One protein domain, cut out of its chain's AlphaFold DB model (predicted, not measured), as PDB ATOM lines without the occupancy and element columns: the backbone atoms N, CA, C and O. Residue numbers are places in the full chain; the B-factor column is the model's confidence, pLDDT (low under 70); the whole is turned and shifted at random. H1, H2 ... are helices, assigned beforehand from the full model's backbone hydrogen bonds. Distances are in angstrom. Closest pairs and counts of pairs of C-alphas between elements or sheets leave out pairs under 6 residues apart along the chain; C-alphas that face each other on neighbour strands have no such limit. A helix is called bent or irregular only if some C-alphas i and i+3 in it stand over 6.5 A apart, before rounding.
ATOM      1  N   SER A   7     122.418 194.281 130.142       57.16
ATOM      2  CA  SER A   7     121.577 193.076 130.115       57.16
ATOM      3  C   SER A   7     122.161 191.884 130.890       57.16
ATOM      4  O   SER A   7     121.409 191.076 131.441       57.16
ATOM      5  N   LEU A   8     123.491 191.785 130.979       55.41
ATOM      6  CA  LEU A   8     124.212 190.720 131.687       55.41
ATOM      7  C   LEU A   8     124.239 190.966 133.202       55.41
ATOM      8  O   LEU A   8     124.232 190.024 133.987       55.41
ATOM      9  N   ILE A   9     124.198 192.236 133.615       54.53
ATOM     10  CA  ILE A   9     124.080 192.632 135.023       54.53
ATOM     11  C   ILE A   9     122.651 192.348 135.511       54.53
ATOM     12  O   ILE A   9     122.464 191.673 136.519       54.53
ATOM     13  N   LEU A  10     121.628 192.763 134.759       52.69
ATOM     14  CA  LEU A  10     120.224 192.549 135.137       52.69
ATOM     15  C   LEU A  10     119.855 191.066 135.283       52.69
ATOM     16  O   LEU A  10     119.192 190.696 136.246       52.69
ATOM     17  N   THR A  11     120.311 190.196 134.384       56.25
ATOM     18  CA  THR A  11     119.978 188.760 134.437       56.25
ATOM     19  C   THR A  11     120.659 188.020 135.592       56.25
ATOM     20  O   THR A  11     120.019 187.173 136.219       56.25
ATOM     21  N   ASN A  12     121.903 188.375 135.935       59.50
ATOM     22  CA  ASN A  12     122.645 187.728 137.022       59.50
ATOM     23  C   ASN A  12     122.119 188.081 138.420       59.50
ATOM     24  O   ASN A  12     122.222 187.254 139.320       59.50
ATOM     25  N   TYR A  13     121.526 189.266 138.611       56.09
ATOM     26  CA  TYR A  13     120.936 189.664 139.898       56.09
ATOM     27  C   TYR A  13     119.435 189.354 139.995       56.09
ATOM     28  O   TYR A  13     118.949 188.986 141.062       56.09
ATOM     29  N   TYR A  14     118.683 189.433 138.893       61.00
ATOM     30  CA  TYR A  14     117.229 189.242 138.931       61.00
ATOM     31  C   TYR A  14     116.823 187.787 139.205       61.00
ATOM     32  O   TYR A  14     115.870 187.533 139.941       61.00
ATOM     33  N   LEU A  15     117.558 186.815 138.656       65.12
ATOM     34  CA  LEU A  15     117.281 185.393 138.863       65.12
ATOM     35  C   LEU A  15     117.457 184.938 140.330       65.12
ATOM     36  O   LEU A  15     116.542 184.294 140.852       65.12
ATOM     37  N   PRO A  16     118.569 185.261 141.027       68.06
ATOM     38  CA  PRO A  16     118.726 184.914 142.437       68.06
ATOM     39  C   PRO A  16     117.779 185.697 143.345       68.06
ATOM     40  O   PRO A  16     117.258 185.102 144.280       68.06
ATOM     41  N   ILE A  17     117.465 186.966 143.047       67.69
ATOM     42  CA  ILE A  17     116.464 187.728 143.814       67.69
ATOM     43  C   ILE A  17     115.081 187.091 143.666       67.69
ATOM     44  O   ILE A  17     114.407 186.870 144.662       67.69
ATOM     45  N   LYS A  18     114.671 186.711 142.450       64.75
ATOM     46  CA  LYS A  18     113.381 186.044 142.215       64.75
ATOM     47  C   LYS A  18     113.301 184.679 142.905       64.75
ATOM     48  O   LYS A  18     112.249 184.329 143.430       64.75
ATOM     49  N   ARG A  19     114.404 183.921 142.941       61.16
ATOM     50  CA  ARG A  19     114.490 182.658 143.694       61.16
ATOM     51  C   ARG A  19     114.459 182.887 145.203       61.16
ATOM     52  O   ARG A  19     113.719 182.191 145.879       61.16
ATOM     53  N   ALA A  20     115.196 183.868 145.717       61.28
ATOM     54  CA  ALA A  20     115.175 184.229 147.132       61.28
ATOM     55  C   ALA A  20     113.782 184.705 147.565       61.28
ATOM     56  O   ALA A  20     113.295 184.279 148.604       61.28
ATOM     57  N   LEU A  21     113.104 185.497 146.731       58.19
ATOM     58  CA  LEU A  21     111.729 185.935 146.957       58.19
ATOM     59  C   LEU A  21     110.754 184.750 146.936       58.19
ATOM     60  O   LEU A  21     109.886 184.666 147.793       58.19
ATOM     61  N   ALA A  22     110.913 183.805 146.003       58.50
ATOM     62  CA  ALA A  22     110.091 182.596 145.943       58.50
ATOM     63  C   ALA A  22     110.318 181.666 147.148       58.50
ATOM     64  O   ALA A  22     109.361 181.101 147.664       58.50
ATOM     65  N   ILE A  23     111.562 181.541 147.622       60.47
ATOM     66  CA  ILE A  23     111.904 180.770 148.825       60.47
ATOM     67  C   ILE A  23     111.319 181.452 150.066       60.47
ATOM     68  O   ILE A  23     110.684 180.782 150.878       60.47
ATOM     69  N   LEU A  24     111.444 182.778 150.172       57.72
ATOM     70  CA  LEU A  24     110.843 183.562 151.251       57.72
ATOM     71  C   LEU A  24     109.315 183.398 151.267       57.72
ATOM     72  O   LEU A  24     108.743 183.141 152.318       57.72
ATOM     73  N   ASN A  25     108.677 183.433 150.094       55.19
ATOM     74  CA  ASN A  25     107.234 183.242 149.931       55.19
ATOM     75  C   ASN A  25     106.782 181.780 150.133       55.19
ATOM     76  O   ASN A  25     105.605 181.518 150.342       55.19
ATOM     77  N   SER A  26     107.699 180.806 150.065       54.78
ATOM     78  CA  SER A  26     107.436 179.410 150.462       54.78
ATOM     79  C   SER A  26     107.677 179.140 151.953       54.78
ATOM     80  O   SER A  26     107.249 178.107 152.459       54.78
ATOM     81  N   MET A  27     108.356 180.055 152.659       57.25
ATOM     82  CA  MET A  27     108.577 180.003 154.112       57.25
ATOM     83  C   MET A  27     107.524 180.791 154.904       57.25
ATOM     84  O   MET A  27     107.474 180.686 156.130       57.25
ATOM     85  N   THR A  28     106.688 181.585 154.232       63.34
ATOM     86  CA  THR A  28     105.527 182.235 154.842       63.34
ATOM     87  C   THR A  28     104.425 181.205 155.039       63.34
ATOM     88  O   THR A  28     103.881 180.660 154.078       63.34
ATOM     89  N   ILE A  29     104.139 180.912 156.303       73.31
ATOM     90  CA  ILE A  29     103.061 180.011 156.699       73.31
ATOM     91  C   ILE A  29     101.737 180.692 156.359       73.31
ATOM     92  O   ILE A  29     101.503 181.830 156.749       73.31
ATOM     93  N   ASP A  30     100.888 179.988 155.622       79.06
ATOM     94  CA  ASP A  30      99.549 180.448 155.271       79.06
ATOM     95  C   ASP A  30      98.570 180.093 156.397       79.06
ATOM     96  O   ASP A  30      98.114 178.952 156.502       79.06
ATOM     97  N   TYR A  31      98.266 181.073 157.249       79.00
ATOM     98  CA  TYR A  31      97.386 180.912 158.409       79.00
ATOM     99  C   TYR A  31      95.893 180.846 158.043       79.00
ATOM    100  O   TYR A  31      95.075 180.483 158.881       79.00
ATOM    101  N   THR A  32      95.512 181.122 156.790       80.62
ATOM    102  CA  THR A  32      94.096 181.147 156.368       80.62
ATOM    103  C   THR A  32      93.432 179.769 156.319       80.62
ATOM    104  O   THR A  32      92.211 179.669 156.221       80.62
ATOM    105  N   LYS A  33      94.228 178.696 156.384       82.00
ATOM    106  CA  LYS A  33      93.761 177.300 156.351       82.00
ATOM    107  C   LYS A  33      93.542 176.690 157.733       82.00
ATOM    108  O   LYS A  33      93.075 175.558 157.808       82.00
ATOM    109  N   TYR A  34      93.923 177.404 158.785       81.50
ATOM    110  CA  TYR A  34      93.868 176.926 160.159       81.50
ATOM    111  C   TYR A  34      92.469 177.161 160.730       81.50
ATOM    112  O   TYR A  34      91.809 178.156 160.420       81.50
ATOM    113  N   THR A  35      92.011 176.228 161.559       84.62
ATOM    114  CA  THR A  35      90.779 176.379 162.342       84.62
ATOM    115  C   THR A  35      90.979 177.377 163.488       84.62
ATOM    116  O   THR A  35      92.109 177.714 163.836       84.62
ATOM    117  N   LEU A  36      89.885 177.871 164.082       84.00
ATOM    118  CA  LEU A  36      89.955 178.844 165.179       84.00
ATOM    119  C   LEU A  36      90.782 178.315 166.364       84.00
ATOM    120  O   LEU A  36      91.656 179.026 166.849       84.00
ATOM    121  N   ASP A  37      90.566 177.059 166.761       84.12
ATOM    122  CA  ASP A  37      91.309 176.420 167.855       84.12
ATOM    123  C   ASP A  37      92.811 176.331 167.541       84.12
ATOM    124  O   ASP A  37      93.652 176.696 168.361       84.12
ATOM    125  N   GLU A  38      93.165 175.940 166.313       84.69
ATOM    126  CA  GLU A  38      94.564 175.875 165.882       84.69
ATOM    127  C   GLU A  38      95.216 177.268 165.818       84.69
ATOM    128  O   GLU A  38      96.406 177.404 166.100       84.69
ATOM    129  N   LEU A  39      94.464 178.319 165.469       86.44
ATOM    130  CA  LEU A  39      94.967 179.696 165.476       86.44
ATOM    131  C   LEU A  39      95.207 180.217 166.899       86.44
ATOM    132  O   LEU A  39      96.194 180.921 167.109       86.44
ATOM    133  N   ILE A  40      94.360 179.850 167.865       86.31
ATOM    134  CA  ILE A  40      94.545 180.176 169.289       86.31
ATOM    135  C   ILE A  40      95.801 179.480 169.833       86.31
ATOM    136  O   ILE A  40      96.629 180.112 170.496       86.31
ATOM    137  N   ASP A  41      95.999 178.207 169.487       87.81
ATOM    138  CA  ASP A  41      97.204 177.463 169.858       87.81
ATOM    139  C   ASP A  41      98.466 178.094 169.259       87.81
ATOM    140  O   ASP A  41      99.494 178.226 169.931       87.81
ATOM    141  N   VAL A  42      98.391 178.531 168.000       84.94
ATOM    142  CA  VAL A  42      99.478 179.248 167.327       84.94
ATOM    143  C   VAL A  42      99.735 180.603 167.992       84.94
ATOM    144  O   VAL A  42     100.894 180.942 168.227       84.94
ATOM    145  N   GLU A  43      98.697 181.361 168.362       86.62
ATOM    146  CA  GLU A  43      98.844 182.631 169.083       86.62
ATOM    147  C   GLU A  43      99.614 182.449 170.402       86.62
ATOM    148  O   GLU A  43     100.511 183.240 170.712       86.62
ATOM    149  N   ALA A  44      99.299 181.391 171.157       85.56
ATOM    150  CA  ALA A  44      99.926 181.096 172.442       85.56
ATOM    151  C   ALA A  44     101.423 180.752 172.330       85.56
ATOM    152  O   ALA A  44     102.178 180.976 173.278       85.56
ATOM    153  N   HIS A  45     101.862 180.240 171.175       86.00
ATOM    154  CA  HIS A  45     103.237 179.782 170.947       86.00
ATOM    155  C   HIS A  45     104.079 180.721 170.066       86.00
ATOM    156  O   HIS A  45     105.277 180.483 169.887       86.00
ATOM    157  N   ILE A  46     103.501 181.795 169.519       83.88
ATOM    158  CA  ILE A  46     104.261 182.806 168.775       83.88
ATOM    159  C   ILE A  46     105.053 183.697 169.741       83.88
ATOM    160  O   ILE A  46     104.502 184.346 170.631       83.88
ATOM    161  N   ASP A  47     106.360 183.817 169.494       81.94
ATOM    162  CA  ASP A  47     107.197 184.826 170.145       81.94
ATOM    163  C   ASP A  47     106.864 186.228 169.602       81.94
ATOM    164  O   ASP A  47     107.283 186.629 168.509       81.94
ATOM    165  N   LYS A  48     106.100 186.979 170.401       83.50
ATOM    166  CA  LYS A  48     105.608 188.327 170.078       83.50
ATOM    167  C   LYS A  48     106.734 189.346 169.901       83.50
ATOM    168  O   LYS A  48     106.557 190.320 169.172       83.50
ATOM    169  N   ASN A  49     107.880 189.130 170.548       74.00
ATOM    170  CA  ASN A  49     109.005 190.060 170.504       74.00
ATOM    171  C   ASN A  49     109.809 189.891 169.217       74.00
ATOM    172  O   ASN A  49     110.289 190.873 168.652       74.00
ATOM    173  N   PHE A  50     109.947 188.651 168.747       75.75
ATOM    174  CA  PHE A  50     110.748 188.345 167.565       75.75
ATOM    175  C   PHE A  50     109.932 188.406 166.263       75.75
ATOM    176  O   PHE A  50     110.474 188.739 165.208       75.75
ATOM    177  N   TYR A  51     108.622 188.128 166.315       77.50
ATOM    178  CA  TYR A  51     107.755 188.088 165.129       77.50
ATOM    179  C   TYR A  51     106.427 188.847 165.313       77.50
ATOM    180  O   TYR A  51     105.350 188.249 165.220       77.50
ATOM    181  N   PRO A  52     106.473 190.179 165.501       76.31
ATOM    182  CA  PRO A  52     105.280 190.984 165.771       76.31
ATOM    183  C   PRO A  52     104.277 191.006 164.607       76.31
ATOM    184  O   PRO A  52     103.074 191.078 164.837       76.31
ATOM    185  N   GLU A  53     104.743 190.918 163.358       77.38
ATOM    186  CA  GLU A  53     103.861 190.944 162.181       77.38
ATOM    187  C   GLU A  53     103.039 189.654 162.035       77.38
ATOM    188  O   GLU A  53     101.844 189.716 161.761       77.38
ATOM    189  N   ARG A  54     103.636 188.489 162.331       78.56
ATOM    190  CA  ARG A  54     102.917 187.200 162.321       78.56
ATOM    191  C   ARG A  54     101.873 187.124 163.426       78.56
ATOM    192  O   ARG A  54     100.777 186.621 163.213       78.56
ATOM    193  N   TYR A  55     102.201 187.677 164.592       83.06
ATOM    194  CA  TYR A  55     101.263 187.779 165.702       83.06
ATOM    195  C   TYR A  55     100.022 188.609 165.329       83.06
ATOM    196  O   TYR A  55      98.897 188.182 165.580       83.06
ATOM    197  N   LYS A  56     100.206 189.766 164.673       82.19
ATOM    198  CA  LYS A  56      99.088 190.603 164.205       82.19
ATOM    199  C   LYS A  56      98.217 189.890 163.172       82.19
ATOM    200  O   LYS A  56      97.000 190.006 163.235       82.19
ATOM    201  N   GLU A  57      98.828 189.174 162.230       83.12
ATOM    202  CA  GLU A  57      98.108 188.436 161.188       83.12
ATOM    203  C   GLU A  57      97.205 187.348 161.784       83.12
ATOM    204  O   GLU A  57      96.009 187.314 161.496       83.12
ATOM    205  N   VAL A  58      97.748 186.532 162.694       85.06
ATOM    206  CA  VAL A  58      96.981 185.511 163.422       85.06
ATOM    207  C   VAL A  58      95.866 186.155 164.251       85.06
ATOM    208  O   VAL A  58      94.723 185.716 164.179       85.06
ATOM    209  N   GLN A  59      96.145 187.256 164.954       86.00
ATOM    210  CA  GLN A  59      95.136 187.964 165.748       86.00
ATOM    211  C   GLN A  59      93.986 188.531 164.895       86.00
ATOM    212  O   GLN A  59      92.832 188.532 165.327       86.00
ATOM    213  N   LEU A  60      94.275 189.032 163.691       85.50
ATOM    214  CA  LEU A  60      93.246 189.511 162.763       85.50
ATOM    215  C   LEU A  60      92.367 188.365 162.258       85.50
ATOM    216  O   LEU A  60      91.154 188.538 162.161       85.50
ATOM    217  N   LEU A  61      92.962 187.204 161.973       84.25
ATOM    218  CA  LEU A  61      92.229 186.008 161.554       84.25
ATOM    219  C   LEU A  61      91.365 185.442 162.684       84.25
ATOM    220  O   LEU A  61      90.207 185.122 162.432       84.25
ATOM    221  N   ILE A  62      91.882 185.401 163.917       86.06
ATOM    222  CA  ILE A  62      91.110 185.025 165.112       86.06
ATOM    223  C   ILE A  62      89.897 185.940 165.246       86.06
ATOM    224  O   ILE A  62      88.778 185.448 165.255       86.06
ATOM    225  N   LYS A  63      90.077 187.268 165.216       85.44
ATOM    226  CA  LYS A  63      88.955 188.221 165.294       85.44
ATOM    227  C   LYS A  63      87.948 188.062 164.157       85.44
ATOM    228  O   LYS A  63      86.747 188.196 164.375       85.44
ATOM    229  N   ALA A  64      88.419 187.802 162.938       83.31
ATOM    230  CA  ALA A  64      87.545 187.586 161.792       83.31
ATOM    231  C   ALA A  64      86.709 186.306 161.960       83.31
ATOM    232  O   ALA A  64      85.504 186.334 161.714       83.31
ATOM    233  N   LEU A  65      87.318 185.216 162.427       80.25
ATOM    234  CA  LEU A  65      86.634 183.952 162.698       80.25
ATOM    235  C   LEU A  65      85.722 184.047 163.923       80.25
ATOM    236  O   LEU A  65      84.601 183.562 163.852       80.25
ATOM    237  N   GLU A  66      86.127 184.727 164.994       78.88
ATOM    238  CA  GLU A  66      85.288 185.057 166.155       78.88
ATOM    239  C   GLU A  66      84.065 185.874 165.733       78.88
ATOM    240  O   GLU A  66      82.959 185.552 166.130       78.88
ATOM    241  N   SER A  67      84.211 186.865 164.847       72.44
ATOM    242  CA  SER A  67      83.068 187.641 164.331       72.44
ATOM    243  C   SER A  67      82.153 186.861 163.375       72.44
ATOM    244  O   SER A  67      81.011 187.252 163.151       72.44
ATOM    245  N   GLN A  68      82.643 185.769 162.784       67.50
ATOM    246  CA  GLN A  68      81.828 184.838 161.991       67.50
ATOM    247  C   GLN A  68      81.206 183.738 162.856       67.50
ATOM    248  O   GLN A  68      80.197 183.149 162.475       67.50
ATOM    249  N   SER A  69      81.819 183.458 164.007       54.91
ATOM    250  CA  SER A  69      81.398 182.456 164.979       54.91
ATOM    251  C   SER A  69      80.705 183.048 166.198       54.91
ATOM    252  O   SER A  69      80.245 182.253 167.007       54.91
ATOM    253  N   THR A  70      80.529 184.377 166.291       44.78
ATOM    254  CA  THR A  70      79.472 184.998 167.093       44.78
ATOM    255  C   THR A  70      78.170 184.441 166.548       44.78
ATOM    256  O   THR A  70      77.724 184.858 165.470       44.78
TER     257      THR A  70
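What this domain is: This is residues 7 to 70 of the 174 residues of an uncharacterized protein of Colwellia sp. 12G3 (UniProt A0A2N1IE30). A long helix, H1, sticks out as an arm from a small helical hairpin, in which H2 and H3 lie side by side and run opposite ways. The arm makes much of the length: the whole spans 57 by 25 by 14 A, while the body without residues 7 to 27 spans 31 by 16 by 15 A. The printed part has 64 residues, with three named helices in the order H1, H2, H3 and no named strand, and its class is all helix. The whole is extended, with a radius of gyration of the C-alphas of 17.1 A.

How they stand to each other: The printed part begins with H1, residues 7 to 27, which stands free over its whole length and touches no helix. A short link of 8 residues joins it to H2, residues 36 to 45, and the two helices are apart. A short link of 6 residues then joins H2 to H3, residues 52 to 69. H2 and H3 form a helical hairpin. They touch, with 11 pairs of C-alphas within 8 A, and their closest C-alphas are those of Leu 36 and Ile 62, 6.3 A apart. Their lines stand at a shallow tilt of 25 degrees, and they run opposite ways. Their centres are 9.9 A apart. H1 and H3 are apart. Every pair of O i and N i+4 is within hydrogen-bond range in H2 and H3; in H1 it is 16 of 17.

Where its parts are: H1 runs from Ser 7, with its C-alpha at (121.577, 193.076, 130.115), to Met 27, with its C-alpha at (108.577, 180.003, 154.112), and measures 30.3 A from first to last C-alpha. It is neither bent nor irregular, but only just: C-alphas 12 and 15 are 6.1 A apart. H2 runs from Leu 36 to His 45 and measures 14.5 A. H3 runs from Pro 52 to Ser 69, where the C-alpha is at (81.398, 182.456, 164.979), and measures 25.4 A.

The domain as a whole: The outline is a rod, and the two C-alphas farthest apart are those of Leu 8 and Thr 70, 57.3 A from each other. The body of 43 residues that remains without residues 7 to 27 has a radius of gyration of 10.0 A. The printed part has no cut, and neither of its two links is long. The mean pLDDT of the printed part is 73.0. Confidence is low, under 70, in residues 7 to 28 and 68 to 70; the mean is 59 in H1, 86 in H2 and 79 in H3.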